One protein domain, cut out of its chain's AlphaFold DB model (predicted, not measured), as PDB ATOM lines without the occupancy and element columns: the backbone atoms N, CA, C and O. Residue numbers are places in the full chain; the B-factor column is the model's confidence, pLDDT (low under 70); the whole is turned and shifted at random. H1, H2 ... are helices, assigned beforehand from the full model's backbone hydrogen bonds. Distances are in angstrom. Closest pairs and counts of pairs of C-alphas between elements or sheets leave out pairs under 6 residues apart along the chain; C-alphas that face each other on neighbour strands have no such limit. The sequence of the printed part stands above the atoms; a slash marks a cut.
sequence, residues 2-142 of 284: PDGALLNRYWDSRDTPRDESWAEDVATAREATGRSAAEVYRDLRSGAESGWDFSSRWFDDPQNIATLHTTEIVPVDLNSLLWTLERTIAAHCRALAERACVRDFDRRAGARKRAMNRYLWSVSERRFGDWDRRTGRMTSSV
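This is residues 2 to 142 of the 284 residues of the protein "Trehalase" of Brevundimonas sp. BAL3 (UniProt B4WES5). A long helical hairpin, H3 and H4, makes an arm at one end, and two shorter helices, H1 and H2, meet at a steep angle toward the other. Long loops, residues 2 to 21, 50 to 75 and 120 to 142, make up much of the rest. The 141 printed residues hold four named helices, H1 to H4 in order, and no named strand; the class is all helix, with 64 residues in named elements, under half. The whole is only just loose, close to compact, with a radius of gyration of the C-alphas of 17.5 A and spans of 55, 38 and 23 A.

H1, residues 22 to 31, begins at C-alpha 22 (-43.466, 54.155, 216.314) and is 14.7 A long. H2 is residues 37 to 49, 18.3 A. H3 is residues 76 to 95, 28.9 A. H4, residues 99 to 119, 30.3 A, ends at C-alpha 119 (-25.330, 61.326, 187.573).

H1 and H2 touch, closest at the C-alphas of Ala 29 and Ala 37, 5.1 A, opposite ways at a steep tilt of 53 degrees. H2 and H3 are apart. H3 and H4, a hairpin, touch, closest at the C-alphas of Ala 90 and Val 102, 4.7 A, at a shallow tilt of 18 degrees. In H1, H2, H3 and H4 every O i to N i+4 pair is within hydrogen-bond range.

The farthest C-alphas, Glu 31 and Ala 97, are 55.9 A apart. The printed part has no cut. The link H2 to H3 is long, 26 residues. No printed residue is under 70 in pLDDT.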
ATOM      1  N   PRO A   2     -19.011  56.689 192.080       93.44
ATOM      2  CA  PRO A   2     -18.020  55.704 191.621       93.44
ATOM      3  C   PRO A   2     -16.716  56.295 191.061       93.44
ATOM      4  O   PRO A   2     -15.680  55.646 191.111       93.44
ATOM      5  N   ASP A   3     -16.749  57.529 190.556       96.31
ATOM      6  CA  ASP A   3     -15.594  58.266 190.022       96.31
ATOM      7  C   ASP A   3     -14.904  59.179 191.058       96.31
ATOM      8  O   ASP A   3     -14.084  60.023 190.700       96.31
ATOM      9  N   GLY A   4     -15.262  59.062 192.341       97.06
ATOM     10  CA  GLY A   4     -14.768  59.930 193.411       97.06
ATOM     11  C   GLY A   4     -15.485  61.279 193.524       97.06
ATOM     12  O   GLY A   4     -15.193  62.039 194.448       97.06
ATOM     13  N   ALA A   5     -16.454  61.593 192.654       97.88
ATOM     14  CA  ALA A   5     -17.239  62.812 192.803       97.88
ATOM     15  C   ALA A   5     -18.063  62.801 194.103       97.88
ATOM     16  O   ALA A   5     -18.540  61.752 194.557       97.88
ATOM     17  N   LEU A   6     -18.256  63.984 194.687       98.44
ATOM     18  CA  LEU A   6     -19.005  64.175 195.927       98.44
ATOM     19  C   LEU A   6     -20.414  64.690 195.624       98.44
ATOM     20  O   LEU A   6     -20.585  65.751 195.025       98.44
ATOM     21  N   LEU A   7     -21.402  63.920 196.064       98.75
ATOM     22  CA  LEU A   7     -22.817  64.271 196.130       98.75
ATOM     23  C   LEU A   7     -23.347  63.815 197.494       98.75
ATOM     24  O   LEU A   7     -22.716  62.997 198.167       98.75
ATOM     25  N   ASN A   8     -24.486  64.360 197.898       98.81
ATOM     26  CA  ASN A   8     -25.096  64.117 199.198       98.81
ATOM     27  C   ASN A   8     -26.369  63.274 199.064       98.81
ATOM     28  O   ASN A   8     -26.994  63.246 198.004       98.81
ATOM     29  N   ARG A   9     -26.736  62.626 200.166       98.62
ATOM     30  CA  ARG A   9     -27.982  61.885 200.377       98.62
ATOM     31  C   ARG A   9     -28.614  62.346 201.687       98.62
ATOM     32  O   ARG A   9     -27.886  62.877 202.527       98.62
ATOM     33  N   TYR A  10     -29.909  62.110 201.844       98.81
ATOM     34  CA  TYR A  10     -30.552  62.177 203.154       98.81
ATOM     35  C   TYR A  10     -30.075  60.992 204.010       98.81
ATOM     36  O   TYR A  10     -29.806  59.902 203.490       98.81
ATOM     37  N   TRP A  11     -29.857  61.243 205.294       98.69
ATOM     38  CA  TRP A  11     -29.336  60.327 206.291       98.69
ATOM     39  C   TRP A  11     -29.697  60.785 207.716       98.69
ATOM     40  O   TRP A  11     -29.058  61.681 208.269       98.69
ATOM     41  N   ASP A  12     -30.617  60.082 208.375       98.56
ATOM     42  CA  ASP A  12     -30.787  60.204 209.830       98.56
ATOM     43  C   ASP A  12     -29.668  59.444 210.561       98.56
ATOM     44  O   ASP A  12     -29.172  58.428 210.081       98.56
ATOM     45  N   SER A  13     -29.243  59.924 211.732       97.94
ATOM     46  CA  SER A  13     -28.200  59.308 212.566       97.94
ATOM     47  C   SER A  13     -28.678  58.139 213.450       97.94
ATOM     48  O   SER A  13     -27.840  57.332 213.867       97.94
ATOM     49  N   ARG A  14     -29.989  57.969 213.644       98.25
ATOM     50  CA  ARG A  14     -30.644  56.862 214.353       98.25
ATOM     51  C   ARG A  14     -31.175  55.808 213.375       98.25
ATOM     52  O   ARG A  14     -31.567  56.107 212.253       98.25
ATOM     53  N   ASP A  15     -31.216  54.566 213.836       98.31
ATOM     54  CA  ASP A  15     -31.770  53.381 213.161       98.31
ATOM     55  C   ASP A  15     -32.796  52.665 214.049       98.31
ATOM     56  O   ASP A  15     -32.907  51.443 214.061       98.31
ATOM     57  N   THR A  16     -33.549  53.441 214.821       98.62
ATOM     58  CA  THR A  16     -34.677  52.972 215.636       98.62
ATOM     59  C   THR A  16     -35.984  53.480 215.032       98.62
ATOM     60  O   THR A  16     -35.925  54.448 214.277       98.62
ATOM     61  N   PRO A  17     -37.163  52.941 215.377       98.44
ATOM     62  CA  PRO A  17     -38.430  53.530 214.934       98.44
ATOM     63  C   PRO A  17     -38.510  55.020 215.290       98.44
ATOM     64  O   PRO A  17     -37.903  55.450 216.282       98.44
ATOM     65  N   ARG A  18     -39.192  55.815 214.465       98.38
ATOM     66  CA  ARG A  18     -39.566  57.208 214.743       98.38
ATOM     67  C   ARG A  18     -40.419  57.277 216.002       98.38
ATOM     68  O   ARG A  18     -41.238  56.397 216.249       98.38
ATOM     69  N   ASP A  19     -40.182  58.293 216.824       97.06
ATOM     70  CA  ASP A  19     -40.860  58.390 218.122       97.06
ATOM     71  C   ASP A  19     -42.340  58.795 217.907       97.06
ATOM     72  O   ASP A  19     -43.229  58.364 218.636       97.06
ATOM     73  N   GLU A  20     -42.601  59.563 216.847       95.81
ATOM     74  CA  GLU A  20     -43.894  60.069 216.387       95.81
ATOM     75  C   GLU A  20     -44.711  59.089 215.523       95.81
ATOM     76  O   GLU A  20     -45.923  59.254 215.428       95.81
ATOM     77  N   SER A  21     -44.064  58.059 214.962       96.81
ATOM     78  CA  SER A  21     -44.667  57.029 214.087       96.81
ATOM     79  C   SER A  21     -44.211  55.618 214.485       96.81
ATOM     80  O   SER A  21     -43.858  54.778 213.652       96.81
ATOM     81  N   TRP A  22     -44.111  55.364 215.793       97.81
ATOM     82  CA  TRP A  22     -43.466  54.155 216.314       97.81
ATOM     83  C   TRP A  22     -44.133  52.864 215.825       97.81
ATOM     84  O   TRP A  22     -43.445  51.909 215.454       97.81
ATOM     85  N   ALA A  23     -45.466  52.800 215.859       97.44
ATOM     86  CA  ALA A  23     -46.202  51.583 215.525       97.44
ATOM     87  C   ALA A  23     -46.121  51.272 214.022       97.44
ATOM     88  O   ALA A  23     -45.916  50.118 213.642       97.44
ATOM     89  N   GLU A  24     -46.231  52.309 213.198       97.50
ATOM     90  CA  GLU A  24     -46.162  52.294 211.741       97.50
ATOM     91  C   GLU A  24     -44.777  51.841 211.262       97.50
ATOM     92  O   GLU A  24     -44.665  50.933 210.432       97.50
ATOM     93  N   ASP A  25     -43.713  52.398 211.843       98.25
ATOM     94  CA  ASP A  25     -42.335  52.019 211.530       98.25
ATOM     95  C   ASP A  25     -42.069  50.554 211.899       98.25
ATOM     96  O   ASP A  25     -41.531  49.791 211.091       98.25
ATOM     97  N   VAL A  26     -42.475  50.128 213.104       98.38
ATOM     98  CA  VAL A  26     -42.324  48.732 213.552       98.38
ATOM     99  C   VAL A  26     -43.100  47.772 212.650       98.38
ATOM    100  O   VAL A  26     -42.602  46.681 212.364       98.38
ATOM    101  N   ALA A  27     -44.302  48.142 212.201       97.94
ATOM    102  CA  ALA A  27     -45.084  47.338 211.266       97.94
ATOM    103  C   ALA A  27     -44.373  47.216 209.909       97.94
ATOM    104  O   ALA A  27     -44.142  46.103 209.440       97.94
ATOM    105  N   THR A  28     -43.913  48.337 209.351       98.00
ATOM    106  CA  THR A  28     -43.189  48.382 208.071       98.00
ATOM    107  C   THR A  28     -41.919  47.527 208.104       98.00
ATOM    108  O   THR A  28     -41.649  46.749 207.188       98.00
ATOM    109  N   ALA A  29     -41.145  47.601 209.190       97.94
ATOM    110  CA  ALA A  29     -39.932  46.804 209.352       97.94
ATOM    111  C   ALA A  29     -40.200  45.296 209.484       97.94
ATOM    112  O   ALA A  29     -39.336  44.499 209.125       97.94
ATOM    113  N   ARG A  30     -41.380  44.886 209.973       97.62
ATOM    114  CA  ARG A  30     -41.782  43.467 210.020       97.62
ATOM    115  C   ARG A  30     -42.152  42.912 208.647       97.62
ATOM    116  O   ARG A  30     -42.005  41.712 208.437       97.62
ATOM    117  N   GLU A  31     -42.635  43.758 207.743       96.94
ATOM    118  CA  GLU A  31     -43.006  43.379 206.373       96.94
ATOM    119  C   GLU A  31     -41.802  43.328 205.423       96.94
ATOM    120  O   GLU A  31     -41.841  42.655 204.391       96.94
ATOM    121  N   ALA A  32     -40.706  44.009 205.770       96.44
ATOM    122  CA  ALA A  32     -39.492  44.024 204.970       96.44
ATOM    123  C   ALA A  32     -38.829  42.639 204.918       96.44
ATOM    124  O   ALA A  32     -38.523  42.018 205.938       96.44
ATOM    125  N   THR A  33     -38.544  42.163 203.705       93.69
ATOM    126  CA  THR A  33     -37.864  40.882 203.480       93.69
ATOM    127  C   THR A  33     -36.398  41.102 203.117       93.69
ATOM    128  O   THR A  33     -36.056  42.005 202.357       93.69
ATOM    129  N   GLY A  34     -35.503  40.285 203.681       93.62
ATOM    130  CA  GLY A  34     -34.069  40.320 203.357       93.62
ATOM    131  C   GLY A  34     -33.302  41.544 203.871       93.62
ATOM    132  O   GLY A  34     -32.182  41.776 203.425       93.62
ATOM    133  N   ARG A  35     -33.879  42.317 204.798       96.12
ATOM    134  CA  ARG A  35     -33.280  43.523 205.385       96.12
ATOM    135  C   ARG A  35     -33.404  43.495 206.900       96.12
ATOM    136  O   ARG A  35     -34.369  42.950 207.433       96.12
ATOM    137  N   SER A  36     -32.438  44.076 207.602       97.62
ATOM    138  CA  SER A  36     -32.555  44.257 209.048       97.62
ATOM    139  C   SER A  36     -33.550  45.375 209.371       97.62
ATOM    140  O   SER A  36     -33.663  46.354 208.634       97.62
ATOM    141  N   ALA A  37     -34.239  45.271 210.511       98.12
ATOM    142  CA  ALA A  37     -35.157  46.322 210.953       98.12
ATOM    143  C   ALA A  37     -34.451  47.685 211.094       98.12
ATOM    144  O   ALA A  37     -35.006  48.704 210.707       98.12
ATOM    145  N   ALA A  38     -33.198  47.689 211.566       98.44
ATOM    146  CA  ALA A  38     -32.372  48.890 211.693       98.44
ATOM    147  C   ALA A  38     -32.159  49.615 210.349       98.44
ATOM    148  O   ALA A  38     -32.280  50.838 210.280       98.44
ATOM    149  N   GLU A  39     -31.896  48.877 209.266       98.25
ATOM    150  CA  GLU A  39     -31.779  49.459 207.921       98.25
ATOM    151  C   GLU A  39     -33.103  50.071 207.454       98.25
ATOM    152  O   GLU A  39     -33.109  51.178 206.921       98.25
ATOM    153  N   VAL A  40     -34.228  49.389 207.695       98.62
ATOM    154  CA  VAL A  40     -35.559  49.903 207.333       98.62
ATOM    155  C   VAL A  40     -35.871  51.185 208.107       98.62
ATOM    156  O   VAL A  40     -36.250  52.187 207.505       98.62
ATOM    157  N   TYR A  41     -35.638  51.201 209.423       98.75
ATOM    158  CA  TYR A  41     -35.839  52.386 210.262       98.75
ATOM    159  C   TYR A  41     -34.970  53.565 209.821       98.75
ATOM    160  O   TYR A  41     -35.440  54.703 209.777       98.75
ATOM    161  N   ARG A  42     -33.709  53.308 209.459       98.81
ATOM    162  CA  ARG A  42     -32.804  54.335 208.931       98.81
ATOM    163  C   ARG A  42     -33.368  54.974 207.664       98.81
ATOM    164  O   ARG A  42     -33.328  56.199 207.532       98.81
ATOM    165  N   ASP A  43     -33.890  54.172 206.739       98.81
ATOM    166  CA  ASP A  43     -34.460  54.685 205.493       98.81
ATOM    167  C   ASP A  43     -35.797  55.401 205.699       98.81
ATOM    168  O   ASP A  43     -36.042  56.393 205.011       98.81
ATOM    169  N   LEU A  44     -36.619  54.965 206.663       98.75
ATOM    170  CA  LEU A  44     -37.863  55.651 207.044       98.75
ATOM    171  C   LEU A  44     -37.554  57.044 207.591       98.75
ATOM    172  O   LEU A  44     -38.053  58.048 207.086       98.75
ATOM    173  N   ARG A  45     -36.627  57.127 208.547       98.75
ATOM    174  CA  ARG A  45     -36.167  58.403 209.102       98.75
ATOM    175  C   ARG A  45     -35.524  59.313 208.061       98.75
ATOM    176  O   ARG A  45     -35.791  60.506 208.033       98.75
ATOM    177  N   SER A  46     -34.708  58.753 207.172       98.81
ATOM    178  CA  SER A  46     -34.097  59.526 206.083       98.81
ATOM    179  C   SER A  46     -35.143  59.967 205.046       98.81
ATOM    180  O   SER A  46     -34.976  61.003 204.406       98.81
ATOM    181  N   GLY A  47     -36.239  59.212 204.899       98.44
ATOM    182  CA  GLY A  47     -37.427  59.614 204.144       98.44
ATOM    183  C   GLY A  47     -38.092  60.845 204.759       98.44
ATOM    184  O   GLY A  47     -38.366  61.800 204.034       98.44
ATOM    185  N   ALA A  48     -38.234  60.880 206.085       98.44
ATOM    186  CA  ALA A  48     -38.708  62.061 206.809       98.44
ATOM    187  C   ALA A  48     -37.740  63.253 206.696       98.44
ATOM    188  O   ALA A  48     -38.173  64.363 206.395       98.44
ATOM    189  N   GLU A  49     -36.422  63.047 206.823       98.62
ATOM    190  CA  GLU A  49     -35.426  64.120 206.617       98.62
ATOM    191  C   GLU A  49     -35.502  64.718 205.201       98.62
ATOM    192  O   GLU A  49     -35.283  65.916 205.012       98.62
ATOM    193  N   SER A  50     -35.858  63.905 204.199       98.62
ATOM    194  CA  SER A  50     -36.042  64.389 202.828       98.62
ATOM    195  C   SER A  50     -37.207  65.369 202.669       98.62
ATOM    196  O   SER A  50     -37.260  66.101 201.677       98.62
ATOM    197  N   GLY A  51     -38.140  65.365 203.626       98.06
ATOM    198  CA  GLY A  51     -39.427  66.042 203.550       98.06
ATOM    199  C   GLY A  51     -40.409  65.384 202.580       98.06
ATOM    200  O   GLY A  51     -41.345  66.052 202.170       98.06
ATOM    201  N   TRP A  52     -40.162  64.140 202.148       98.38
ATOM    202  CA  TRP A  52     -41.013  63.351 201.243       98.38
ATOM    203  C   TRP A  52     -41.373  61.989 201.869       98.38
ATOM    204  O   TRP A  52     -41.166  60.940 201.252       98.38
ATOM    205  N   ASP A  53     -41.867  61.997 203.104       96.56
ATOM    206  CA  ASP A  53     -42.351  60.855 203.886       96.56
ATOM    207  C   ASP A  53     -43.849  60.587 203.632       96.56
ATOM    208  O   ASP A  53     -44.709  61.339 204.044       96.56
ATOM    209  N   PHE A  54     -44.272  59.574 202.890       97.75
ATOM    210  CA  PHE A  54     -43.449  58.779 201.999       97.75
ATOM    211  C   PHE A  54     -43.853  58.972 200.544       97.75
ATOM    212  O   PHE A  54     -44.837  59.642 200.218       97.75
ATOM    213  N   SER A  55     -43.025  58.418 199.665       98.69
ATOM    214  CA  SER A  55     -43.128  58.532 198.220       98.69
ATOM    215  C   SER A  55     -42.536  57.293 197.571       98.69
ATOM    216  O   SER A  55     -41.448  56.850 197.947       98.69
ATOM    217  N   SER A  56     -43.179  56.828 196.507       98.25
ATOM    218  CA  SER A  56     -42.665  55.823 195.577       98.25
ATOM    219  C   SER A  56     -41.295  56.169 195.002       98.25
ATOM    220  O   SER A  56     -40.563  55.283 194.571       98.25
ATOM    221  N   ARG A  57     -40.910  57.452 195.040       98.44
ATOM    222  CA  ARG A  57     -39.563  57.941 194.726       98.44
ATOM    223  C   ARG A  57     -38.454  57.169 195.450       98.44
ATOM    224  O   ARG A  57     -37.357  57.068 194.905       98.44
ATOM    225  N   TRP A  58     -38.730  56.642 196.644       98.62
ATOM    226  CA  TRP A  58     -37.746  55.962 197.485       98.62
ATOM    227  C   TRP A  58     -37.822  54.432 197.431       98.62
ATOM    228  O   TRP A  58     -37.030  53.778 198.106       98.62
ATOM    229  N   PHE A  59     -38.787  53.858 196.707       97.75
ATOM    230  CA  PHE A  59     -39.157  52.444 196.816       97.75
ATOM    231  C   PHE A  59     -38.637  51.630 195.624       97.75
ATOM    232  O   PHE A  59     -38.617  52.129 194.499       97.75
ATOM    233  N   ASP A  60     -38.251  50.368 195.848       95.88
ATOM    234  CA  ASP A  60     -38.009  49.428 194.738       95.88
ATOM    235  C   ASP A  60     -39.334  49.000 194.088       95.88
ATOM    236  O   ASP A  60     -39.455  48.981 192.862       95.88
ATOM    237  N   ASP A  61     -40.340  48.687 194.910       96.19
ATOM    238  CA  ASP A  61     -41.724  48.482 194.491       96.19
ATOM    239  C   ASP A  61     -42.551  49.723 194.871       96.19
ATOM    240  O   ASP A  61     -42.783  49.960 196.061       96.19
ATOM    241  N   PRO A  62     -43.038  50.512 193.893       96.19
ATOM    242  CA  PRO A  62     -43.816  51.724 194.144       96.19
ATOM    243  C   PRO A  62     -45.043  51.542 195.043       96.19
ATOM    244  O   PRO A  62     -45.509  52.523 195.616       96.19
ATOM    245  N   GLN A  63     -45.585  50.326 195.155       96.25
ATOM    246  CA  GLN A  63     -46.775  50.033 195.960       96.25
ATOM    247  C   GLN A  63     -46.443  49.487 197.356       96.25
ATOM    248  O   GLN A  63     -47.352  49.247 198.147       96.25
ATOM    249  N   ASN A  64     -45.160  49.291 197.679       96.75
ATOM    250  CA  ASN A  64     -44.739  48.680 198.932       96.75
ATOM    251  C   ASN A  64     -43.656  49.507 199.636       96.75
ATOM    252  O   ASN A  64     -42.470  49.447 199.298       96.75
ATOM    253  N   ILE A  65     -44.071  50.216 200.689       97.12
ATOM    254  CA  ILE A  65     -43.191  51.044 201.519       97.12
ATOM    255  C   ILE A  65     -42.046  50.251 202.155       97.12
ATOM    256  O   ILE A  65     -40.952  50.788 202.272       97.12
ATOM    257  N   ALA A  66     -42.212  48.964 202.481       97.50
ATOM    258  CA  ALA A  66     -41.146  48.155 203.083       97.50
ATOM    259  C   ALA A  66     -39.914  47.988 202.165       97.50
ATOM    260  O   ALA A  66     -38.828  47.595 202.609       97.50
ATOM    261  N   THR A  67     -40.059  48.326 200.880       97.56
ATOM    262  CA  THR A  67     -38.979  48.329 199.886       97.56
ATOM    263  C   THR A  67     -38.223  49.660 199.787       97.56
ATOM    264  O   THR A  67     -37.361  49.818 198.914       97.56
ATOM    265  N   LEU A  68     -38.512  50.623 200.672       97.94
ATOM    266  CA  LEU A  68     -37.830  51.913 200.679       97.94
ATOM    267  C   LEU A  68     -36.327  51.772 200.933       97.94
ATOM    268  O   LEU A  68     -35.911  51.047 201.829       97.94
ATOM    269  N   HIS A  69     -35.508  52.499 200.186       98.19
ATOM    270  CA  HIS A  69     -34.051  52.489 200.333       98.19
ATOM    271  C   HIS A  69     -33.479  53.903 200.185       98.19
ATOM    272  O   HIS A  69     -32.518  54.142 199.452       98.19
ATOM    273  N   THR A  70     -34.106  54.863 200.872       98.75
ATOM    274  CA  THR A  70     -33.834  56.305 200.788       98.75
ATOM    275  C   THR A  70     -32.347  56.643 200.875       98.75
ATOM    276  O   THR A  70     -31.838  57.444 200.093       98.75
ATOM    277  N   THR A  71     -31.620  56.010 201.796       98.56
ATOM    278  CA  THR A  71     -30.192  56.257 201.993       98.56
ATOM    279  C   THR A  71     -29.346  55.756 200.827       98.56
ATOM    280  O   THR A  71     -28.240  56.244 200.613       98.56
ATOM    281  N   GLU A  72     -29.819  54.841 199.995       98.44
ATOM    282  CA  GLU A  72     -29.080  54.411 198.809       98.44
ATOM    283  C   GLU A  72     -29.360  55.269 197.570       98.44
ATOM    284  O   GLU A  72     -28.683  55.127 196.549       98.44
ATOM    285  N   ILE A  73     -30.259  56.247 197.680       98.88
ATOM    286  CA  ILE A  73     -30.595  57.178 196.608       98.88
ATOM    287  C   ILE A  73     -29.844  58.503 196.806       98.88
ATOM    288  O   ILE A  73     -29.794  59.076 197.892       98.88
ATOM    289  N   VAL A  74     -29.236  59.007 195.729       98.88
ATOM    290  CA  VAL A  74     -28.614  60.336 195.650       98.88
ATOM    291  C   VAL A  74     -29.631  61.310 195.044       98.88
ATOM    292  O   VAL A  74     -29.846  61.263 193.828       98.88
ATOM    293  N   PRO A  75     -30.248  62.198 195.849       98.88
ATOM    294  CA  PRO A  75     -31.403  62.970 195.408       98.88
ATOM    295  C   PRO A  75     -31.026  64.212 194.594       98.88
ATOM    296  O   PRO A  75     -30.091  64.949 194.942       98.88
ATOM    297  N   VAL A  76     -31.762  64.482 193.515       98.88
ATOM    298  CA  VAL A  76     -31.530  65.642 192.638       98.88
ATOM    299  C   VAL A  76     -31.893  66.976 193.283       98.88
ATOM    300  O   VAL A  76     -31.211  67.980 193.056       98.88
ATOM    301  N   ASP A  77     -32.915  66.992 194.128       98.88
ATOM    302  CA  ASP A  77     -33.354  68.156 194.894       98.88
ATOM    303  C   ASP A  77     -32.310  68.581 195.933       98.88
ATOM    304  O   ASP A  77     -31.813  69.708 195.856       98.88
ATOM    305  N   LEU A  78     -31.882  67.671 196.816       98.94
ATOM    306  CA  LEU A  78     -30.874  67.950 197.843       98.94
ATOM    307  C   LEU A  78     -29.595  68.526 197.231       98.94
ATOM    308  O   LEU A  78     -29.075  69.551 197.669       98.94
ATOM    309  N   ASN A  79     -29.082  67.886 196.180       98.94
ATOM    310  CA  ASN A  79     -27.836  68.323 195.559       98.94
ATOM    311  C   ASN A  79     -27.987  69.657 194.811       98.94
ATOM    312  O   ASN A  79     -27.040  70.447 194.781       98.94
ATOM    313  N   SER A  80     -29.173  69.962 194.281       98.94
ATOM    314  CA  SER A  80     -29.473  71.281 193.713       98.94
ATOM    315  C   SER A  80     -29.504  72.370 194.792       98.94
ATOM    316  O   SER A  80     -28.946  73.456 194.603       98.94
ATOM    317  N   LEU A  81     -30.108  72.083 195.949       98.94
ATOM    318  CA  LEU A  81     -30.128  72.993 197.095       98.94
ATOM    319  C   LEU A  81     -28.715  73.235 197.642       98.94
ATOM    320  O   LEU A  81     -28.326  74.381 197.857       98.94
ATOM    321  N   LEU A  82     -27.901  72.186 197.768       98.88
ATOM    322  CA  LEU A  82     -26.509  72.313 198.208       98.88
ATOM    323  C   LEU A  82     -25.635  73.077 197.212       98.88
ATOM    324  O   LEU A  82     -24.768  73.842 197.627       98.88
ATOM    325  N   TRP A  83     -25.885  72.943 195.905       98.88
ATOM    326  CA  TRP A  83     -25.234  73.801 194.913       98.88
ATOM    327  C   TRP A  83     -25.569  75.276 195.155       98.88
ATOM    328  O   TRP A  83     -24.690  76.136 195.084       98.88
ATOM    329  N   THR A  84     -26.827  75.575 195.487       98.56
ATOM    330  CA  THR A  84     -27.256  76.939 195.823       98.56
ATOM    331  C   THR A  84     -26.565  77.430 197.088       98.56
ATOM    332  O   THR A  84     -26.031  78.534 197.082       98.56
ATOM    333  N   LEU A  85     -26.481  76.603 198.133       98.75
ATOM    334  CA  LEU A  85     -25.750  76.926 199.361       98.75
ATOM    335  C   LEU A  85     -24.282  77.277 199.073       98.75
ATOM    336  O   LEU A  85     -23.802  78.323 199.507       98.75
ATOM    337  N   GLU A  86     -23.581  76.462 198.281       98.88
ATOM    338  CA  GLU A  86     -22.189  76.721 197.887       98.88
ATOM    339  C   GLU A  86     -22.051  78.051 197.127       98.88
ATOM    340  O   GLU A  86     -21.136  78.838 197.388       98.88
ATOM    341  N   ARG A  87     -22.981  78.345 196.210       98.75
ATOM    342  CA  ARG A  87     -23.001  79.606 195.452       98.75
ATOM    343  C   ARG A  87     -23.306  80.815 196.329       98.75
ATOM    344  O   ARG A  87     -22.699  81.867 196.115       98.75
ATOM    345  N   THR A  88     -24.194  80.666 197.304       98.62
ATOM    346  CA  THR A  88     -24.547  81.708 198.273       98.62
ATOM    347  C   THR A  88     -23.362  82.028 199.176       98.62
ATOM    348  O   THR A  88     -23.002  83.196 199.306       98.62
ATOM    349  N   ILE A  89     -22.666  81.015 199.702       98.75
ATOM    350  CA  ILE A  89     -21.447  81.232 200.494       98.75
ATOM    351  C   ILE A  89     -20.380  81.948 199.655       98.75
ATOM    352  O   ILE A  89     -19.818  82.949 200.098       98.75
ATOM    353  N   ALA A  90     -20.156  81.518 198.406       98.62
ATOM    354  CA  ALA A  90     -19.237  82.215 197.508       98.62
ATOM    355  C   ALA A  90     -19.647  83.682 197.277       98.62
ATOM    356  O   ALA A  90     -18.783  84.554 197.205       98.62
ATOM    357  N   ALA A  91     -20.945  83.981 197.154       98.56
ATOM    358  CA  ALA A  91     -21.444  85.346 196.993       98.56
ATOM    359  C   ALA A  91     -21.185  86.216 198.233       98.56
ATOM    360  O   ALA A  91     -20.664  87.322 198.086       98.56
ATOM    361  N   HIS A  92     -21.444  85.707 199.438       98.44
ATOM    362  CA  HIS A  92     -21.127  86.425 200.676       98.44
ATOM    363  C   HIS A  92     -19.620  86.624 200.855       98.44
ATOM    364  O   HIS A  92     -19.185  87.727 201.172       98.44
ATOM    365  N   CYS A  93     -18.802  85.617 200.545       98.56
ATOM    366  CA  CYS A  93     -17.349  85.773 200.569       98.56
ATOM    367  C   CYS A  93     -16.850  86.822 199.562       98.56
ATOM    368  O   CYS A  93     -15.892  87.530 199.858       98.56
ATOM    369  N   ARG A  94     -17.505  86.995 198.402       98.44
ATOM    370  CA  ARG A  94     -17.198  88.115 197.489       98.44
ATOM    371  C   ARG A  94     -17.548  89.462 198.116       98.44
ATOM    372  O   ARG A  94     -16.739  90.377 198.016       98.44
ATOM    373  N   ALA A  95     -18.708  89.570 198.765       98.50
ATOM    374  CA  ALA A  95     -19.129  90.795 199.450       98.50
ATOM    375  C   ALA A  95     -18.175  91.185 200.594       98.50
ATOM    376  O   ALA A  95     -17.947  92.367 200.821       98.50
ATOM    377  N   LEU A  96     -17.566  90.195 201.255       98.38
ATOM    378  CA  LEU A  96     -16.551  90.376 202.299       98.38
ATOM    379  C   LEU A  96     -15.109  90.472 201.757       98.38
ATOM    380  O   LEU A  96     -14.172  90.572 202.536       98.38
ATOM    381  N   ALA A  97     -14.910  90.424 200.433       98.25
ATOM    382  CA  ALA A  97     -13.599  90.399 199.771       98.25
ATOM    383  C   ALA A  97     -12.666  89.222 200.166       98.25
ATOM    384  O   ALA A  97     -11.457  89.258 199.916       98.25
ATOM    385  N   GLU A  98     -13.226  88.120 200.671       98.50
ATOM    386  CA  GLU A  98     -12.522  86.912 201.120       98.50
ATOM    387  C   GLU A  98     -12.125  85.993 199.949       98.50
ATOM    388  O   GLU A  98     -12.731  84.948 199.682       98.50
ATOM    389  N   ARG A  99     -11.082  86.377 199.203       98.38
ATOM    390  CA  ARG A  99     -10.691  85.721 197.934       98.38
ATOM    391  C   ARG A  99     -10.442  84.213 198.050       98.38
ATOM    392  O   ARG A  99     -10.723  83.482 197.099       98.38
ATOM    393  N   ALA A 100      -9.881  83.740 199.166       98.56
ATOM    394  CA  ALA A 100      -9.618  82.315 199.372       98.56
ATOM    395  C   ALA A 100     -10.922  81.513 199.507       98.56
ATOM    396  O   ALA A 100     -11.076  80.496 198.829       98.56
ATOM    397  N   CYS A 101     -11.878  82.024 200.289       98.69
ATOM    398  CA  CYS A 101     -13.209  81.440 200.415       98.69
ATOM    399  C   CYS A 101     -13.937  81.400 199.061       98.69
ATOM    400  O   CYS A 101     -14.461  80.356 198.677       98.69
ATOM    401  N   VAL A 102     -13.911  82.502 198.295       98.75
ATOM    402  CA  VAL A 102     -14.551  82.561 196.966       98.75
ATOM    403  C   VAL A 102     -14.030  81.450 196.057       98.75
ATOM    404  O   VAL A 102     -14.824  80.717 195.471       98.75
ATOM    405  N   ARG A 103     -12.701  81.282 195.973       98.75
ATOM    406  CA  ARG A 103     -12.089  80.223 195.156       98.75
ATOM    407  C   ARG A 103     -12.503  78.827 195.612       98.75
ATOM    408  O   ARG A 103     -12.759  77.978 194.761       98.75
ATOM    409  N   ASP A 104     -12.554  78.578 196.920       98.75
ATOM    410  CA  ASP A 104     -12.932  77.264 197.442       98.75
ATOM    411  C   ASP A 104     -14.387  76.918 197.101       98.75
ATOM    412  O   ASP A 104     -14.654  75.874 196.503       98.75
ATOM    413  N   PHE A 105     -15.328  77.815 197.396       98.75
ATOM    414  CA  PHE A 105     -16.747  77.546 197.167       98.75
ATOM    415  C   PHE A 105     -17.142  77.569 195.689       98.75
ATOM    416  O   PHE A 105     -17.964  76.751 195.277       98.75
ATOM    417  N   ASP A 106     -16.509  78.396 194.850       98.75
ATOM    418  CA  ASP A 106     -16.705  78.306 193.397       98.75
ATOM    419  C   ASP A 106     -16.201  76.970 192.839       98.75
ATOM    420  O   ASP A 106     -16.856  76.363 191.985       98.75
ATOM    421  N   ARG A 107     -15.066  76.465 193.343       98.81
ATOM    422  CA  ARG A 107     -14.552  75.142 192.970       98.81
ATOM    423  C   ARG A 107     -15.515  74.031 193.392       98.81
ATOM    424  O   ARG A 107     -15.778  73.147 192.573       98.81
ATOM    425  N   ARG A 108     -16.050  74.076 194.619       98.81
ATOM    426  CA  ARG A 108     -17.038  73.104 195.133       98.81
ATOM    427  C   ARG A 108     -18.322  73.120 194.303       98.81
ATOM    428  O   ARG A 108     -18.681  72.084 193.747       98.81
ATOM    429  N   ALA A 109     -18.911  74.297 194.087       98.81
ATOM    430  CA  ALA A 109     -20.104  74.460 193.255       98.81
ATOM    431  C   ALA A 109     -19.879  73.973 191.814       98.81
ATOM    432  O   ALA A 109     -20.740  73.320 191.218       98.81
ATOM    433  N   GLY A 110     -18.704  74.254 191.238       98.81
ATOM    434  CA  GLY A 110     -18.319  73.751 189.922       98.81
ATOM    435  C   GLY A 110     -18.199  72.224 189.882       98.81
ATOM    436  O   GLY A 110     -18.685  71.596 188.941       98.81
ATOM    437  N   ALA A 111     -17.582  71.616 190.900       98.88
ATOM    438  CA  ALA A 111     -17.463  70.165 191.023       98.88
ATOM    439  C   ALA A 111     -18.831  69.489 191.188       98.88
ATOM    440  O   ALA A 111     -19.128  68.551 190.447       98.88
ATOM    441  N   ARG A 112     -19.694  70.018 192.062       98.88
ATOM    442  CA  ARG A 112     -21.056  69.509 192.263       98.88
ATOM    443  C   ARG A 112     -21.884  69.605 190.992       98.88
ATOM    444  O   ARG A 112     -22.480  68.616 190.586       98.88
ATOM    445  N   LYS A 113     -21.865  70.748 190.297       98.88
ATOM    446  CA  LYS A 113     -22.576  70.903 189.016       98.88
ATOM    447  C   LYS A 113     -22.124  69.872 187.980       98.88
ATOM    448  O   LYS A 113     -22.967  69.327 187.268       98.88
ATOM    449  N   ARG A 114     -20.820  69.591 187.874       98.81
ATOM    450  CA  ARG A 114     -20.308  68.541 186.973       98.81
ATOM    451  C   ARG A 114     -20.806  67.154 187.381       98.81
ATOM    452  O   ARG A 114     -21.278  66.419 186.521       98.81
ATOM    453  N   ALA A 115     -20.760  66.833 188.673       98.81
ATOM    454  CA  ALA A 115     -21.251  65.561 189.198       98.81
ATOM    455  C   ALA A 115     -22.762  65.385 188.961       98.81
ATOM    456  O   ALA A 115     -23.183  64.361 188.435       98.81
ATOM    457  N   MET A 116     -23.578  66.405 189.245       98.75
ATOM    458  CA  MET A 116     -25.024  66.365 188.996       98.75
ATOM    459  C   MET A 116     -25.357  66.220 187.507       98.75
ATOM    460  O   MET A 116     -26.241  65.448 187.163       98.75
ATOM    461  N   ASN A 117     -24.627  66.888 186.604       98.56
ATOM    462  CA  ASN A 117     -24.817  66.685 185.159       98.56
ATOM    463  C   ASN A 117     -24.481  65.260 184.699       98.56
ATOM    464  O   ASN A 117     -25.037  64.804 183.708       98.56
ATOM    465  N   ARG A 118     -23.556  64.577 185.381       98.25
ATOM    466  CA  ARG A 118     -23.159  63.202 185.054       98.25
ATOM    467  C   ARG A 118     -24.141  62.168 185.597       98.25
ATOM    468  O   ARG A 118     -24.423  61.198 184.910       98.25
ATOM    469  N   TYR A 119     -24.598  62.355 186.833       98.56
ATOM    470  CA  TYR A 119     -25.330  61.326 187.573       98.56
ATOM    471  C   TYR A 119     -26.833  61.583 187.665       98.56
ATOM    472  O   TYR A 119     -27.599  60.636 187.759       98.56
ATOM    473  N   LEU A 120     -27.269  62.841 187.632       98.75
ATOM    474  CA  LEU A 120     -28.662  63.217 187.901       98.75
ATOM    475  C   LEU A 120     -29.381  63.730 186.649       98.75
ATOM    476  O   LEU A 120     -30.531  64.143 186.735       98.75
ATOM    477  N   TRP A 121     -28.725  63.700 185.483       98.62
ATOM    478  CA  TRP A 121     -29.309  63.990 184.171       98.62
ATOM    479  C   TRP A 121     -29.154  62.783 183.241       98.62
ATOM    480  O   TRP A 121     -28.038  62.334 182.983       98.62
ATOM    481  N   SER A 122     -30.267  62.292 182.696       97.94
ATOM    482  CA  SER A 122     -30.287  61.222 181.700       97.94
ATOM    483  C   SER A 122     -30.443  61.820 180.307       97.94
ATOM    484  O   SER A 122     -31.447  62.459 179.994       97.94
ATOM    485  N   VAL A 123     -29.444  61.607 179.445       96.62
ATOM    486  CA  VAL A 123     -29.497  62.045 178.040       96.62
ATOM    487  C   VAL A 123     -30.512  61.222 177.244       96.62
ATOM    488  O   VAL A 123     -31.221  61.787 176.415       96.62
ATOM    489  N   SER A 124     -30.606  59.914 177.502       96.06
ATOM    490  CA  SER A 124     -31.531  59.014 176.800       96.06
ATOM    491  C   SER A 124     -32.987  59.293 177.158       96.06
ATOM    492  O   SER A 124     -33.838  59.306 176.276       96.06
ATOM    493  N   GLU A 125     -33.269  59.561 178.434       96.38
ATOM    494  CA  GLU A 125     -34.628  59.844 178.917       96.38
ATOM    495  C   GLU A 125     -34.961  61.341 178.917       96.38
ATOM    496  O   GLU A 125     -36.100  61.722 179.177       96.38
ATOM    497  N   ARG A 126     -33.974  62.196 178.613       97.81
ATOM    498  CA  ARG A 126     -34.090  63.662 178.536       97.81
ATOM    499  C   ARG A 126     -34.698  64.285 179.794       97.81
ATOM    500  O   ARG A 126     -35.525  65.194 179.710       97.81
ATOM    501  N   ARG A 127     -34.275  63.806 180.962       98.00
ATOM    502  CA  ARG A 127     -34.810  64.242 182.255       98.00
ATOM    503  C   ARG A 127     -33.759  64.301 183.346       98.00
ATOM    504  O   ARG A 127     -32.728  63.628 183.282       98.00
ATOM    505  N   PHE A 128     -34.084  65.068 184.379       98.81
ATOM    506  CA  PHE A 128     -33.429  64.940 185.669       98.81
ATOM    507  C   PHE A 128     -34.081  63.817 186.484       98.81
ATOM    508  O   PHE A 128     -35.269  63.532 186.327       98.81
ATOM    509  N   GLY A 129     -33.300  63.188 187.352       98.44
ATOM    510  CA  GLY A 129     -33.760  62.121 188.232       98.44
ATOM    511  C   GLY A 129     -32.733  61.818 189.309       98.44
ATOM    512  O   GLY A 129     -31.598  62.300 189.251       98.44
ATOM    513  N   ASP A 130     -33.141  61.028 190.293       98.81
ATOM    514  CA  ASP A 130     -32.245  60.591 191.356       98.81
ATOM    515  C   ASP A 130     -31.362  59.437 190.879       98.81
ATOM    516  O   ASP A 130     -31.676  58.753 189.903       98.81
ATOM    517  N   TRP A 131     -30.250  59.205 191.569       98.56
ATOM    518  CA  TRP A 131     -29.334  58.117 191.240       98.56
ATOM    519  C   TRP A 131     -29.306  57.072 192.347       98.56
ATOM    520  O   TRP A 131     -28.926  57.384 193.474       98.56
ATOM    521  N   ASP A 132     -29.644  55.832 192.019       98.38
ATOM    522  CA  ASP A 132     -29.547  54.701 192.938       98.38
ATOM    523  C   ASP A 132     -28.116  54.149 192.936       98.38
ATOM    524  O   ASP A 132     -27.537  53.763 191.911       98.38
ATOM    525  N   ARG A 133     -27.510  54.141 194.123       97.44
ATOM    526  CA  ARG A 133     -26.135  53.699 194.340       97.44
ATOM    527  C   ARG A 133     -25.970  52.189 194.284       97.44
ATOM    528  O   ARG A 133     -24.862  51.758 193.962       97.44
ATOM    529  N   ARG A 134     -27.015  51.409 194.568       96.38
ATOM    530  CA  ARG A 134     -26.967  49.941 194.501       96.38
ATOM    531  C   ARG A 134     -26.940  49.483 193.052       96.38
ATOM    532  O   ARG A 134     -26.087  48.688 192.671       96.38
ATOM    533  N   THR A 135     -27.852  50.011 192.236       96.81
ATOM    534  CA  THR A 135     -27.965  49.636 190.818       96.81
ATOM    535  C   THR A 135     -26.991  50.397 189.922       96.81
ATOM    536  O   THR A 135     -26.712  49.958 188.805       96.81
ATOM    537  N   GLY A 136     -26.455  51.531 190.390       96.94
ATOM    538  CA  GLY A 136     -25.583  52.389 189.595       96.94
ATOM    539  C   GLY A 136     -26.317  52.977 188.391       96.94
ATOM    540  O   GLY A 136     -25.734  53.069 187.308       96.94
ATOM    541  N   ARG A 137     -27.601  53.313 188.561       95.81
ATOM    542  CA  ARG A 137     -28.487  53.832 187.512       95.81
ATOM    543  C   ARG A 137     -29.392  54.932 188.058       95.81
ATOM    544  O   ARG A 137     -29.580  55.067 189.263       95.81
ATOM    545  N   MET A 138     -29.960  55.716 187.147       96.69
ATOM    546  CA  MET A 138     -31.021  56.661 187.490       96.69
ATOM    547  C   MET A 138     -32.280  55.892 187.914       96.69
ATOM    548  O   MET A 138     -32.626  54.893 187.282       96.69
ATOM    549  N   THR A 139     -32.964  56.357 188.959       96.56
ATOM    550  CA  THR A 139     -34.244  55.786 189.399       96.56
ATOM    551  C   THR A 139     -35.313  56.008 188.331       96.56
ATOM    552  O   THR A 139     -35.290  57.014 187.623       96.56
ATOM    553  N   SER A 140     -36.274  55.093 188.192       93.25
ATOM    554  CA  SER A 140     -37.352  55.199 187.190       93.25
ATOM    555  C   SER A 140     -38.401  56.268 187.523       93.25
ATOM    556  O   SER A 140     -39.188  56.643 186.653       93.25
ATOM    557  N   SER A 141     -38.413  56.778 188.759       93.94
ATOM    558  CA  SER A 141     -39.392  57.763 189.219       93.94
ATOM    559  C   SER A 141     -39.280  59.080 188.443       93.94
ATOM    560  O   SER A 141     -38.206  59.683 188.333       93.94
ATOM    561  N   VAL A 142     -40.416  59.541 187.916       97.25
ATOM    562  CA  VAL A 142     -40.593  60.900 187.395       97.25
ATOM    563  C   VAL A 142     -41.353  61.693 188.450       97.25
ATOM    564  O   VAL A 142     -42.538  61.451 188.689       97.25
TER     565      VAL A 142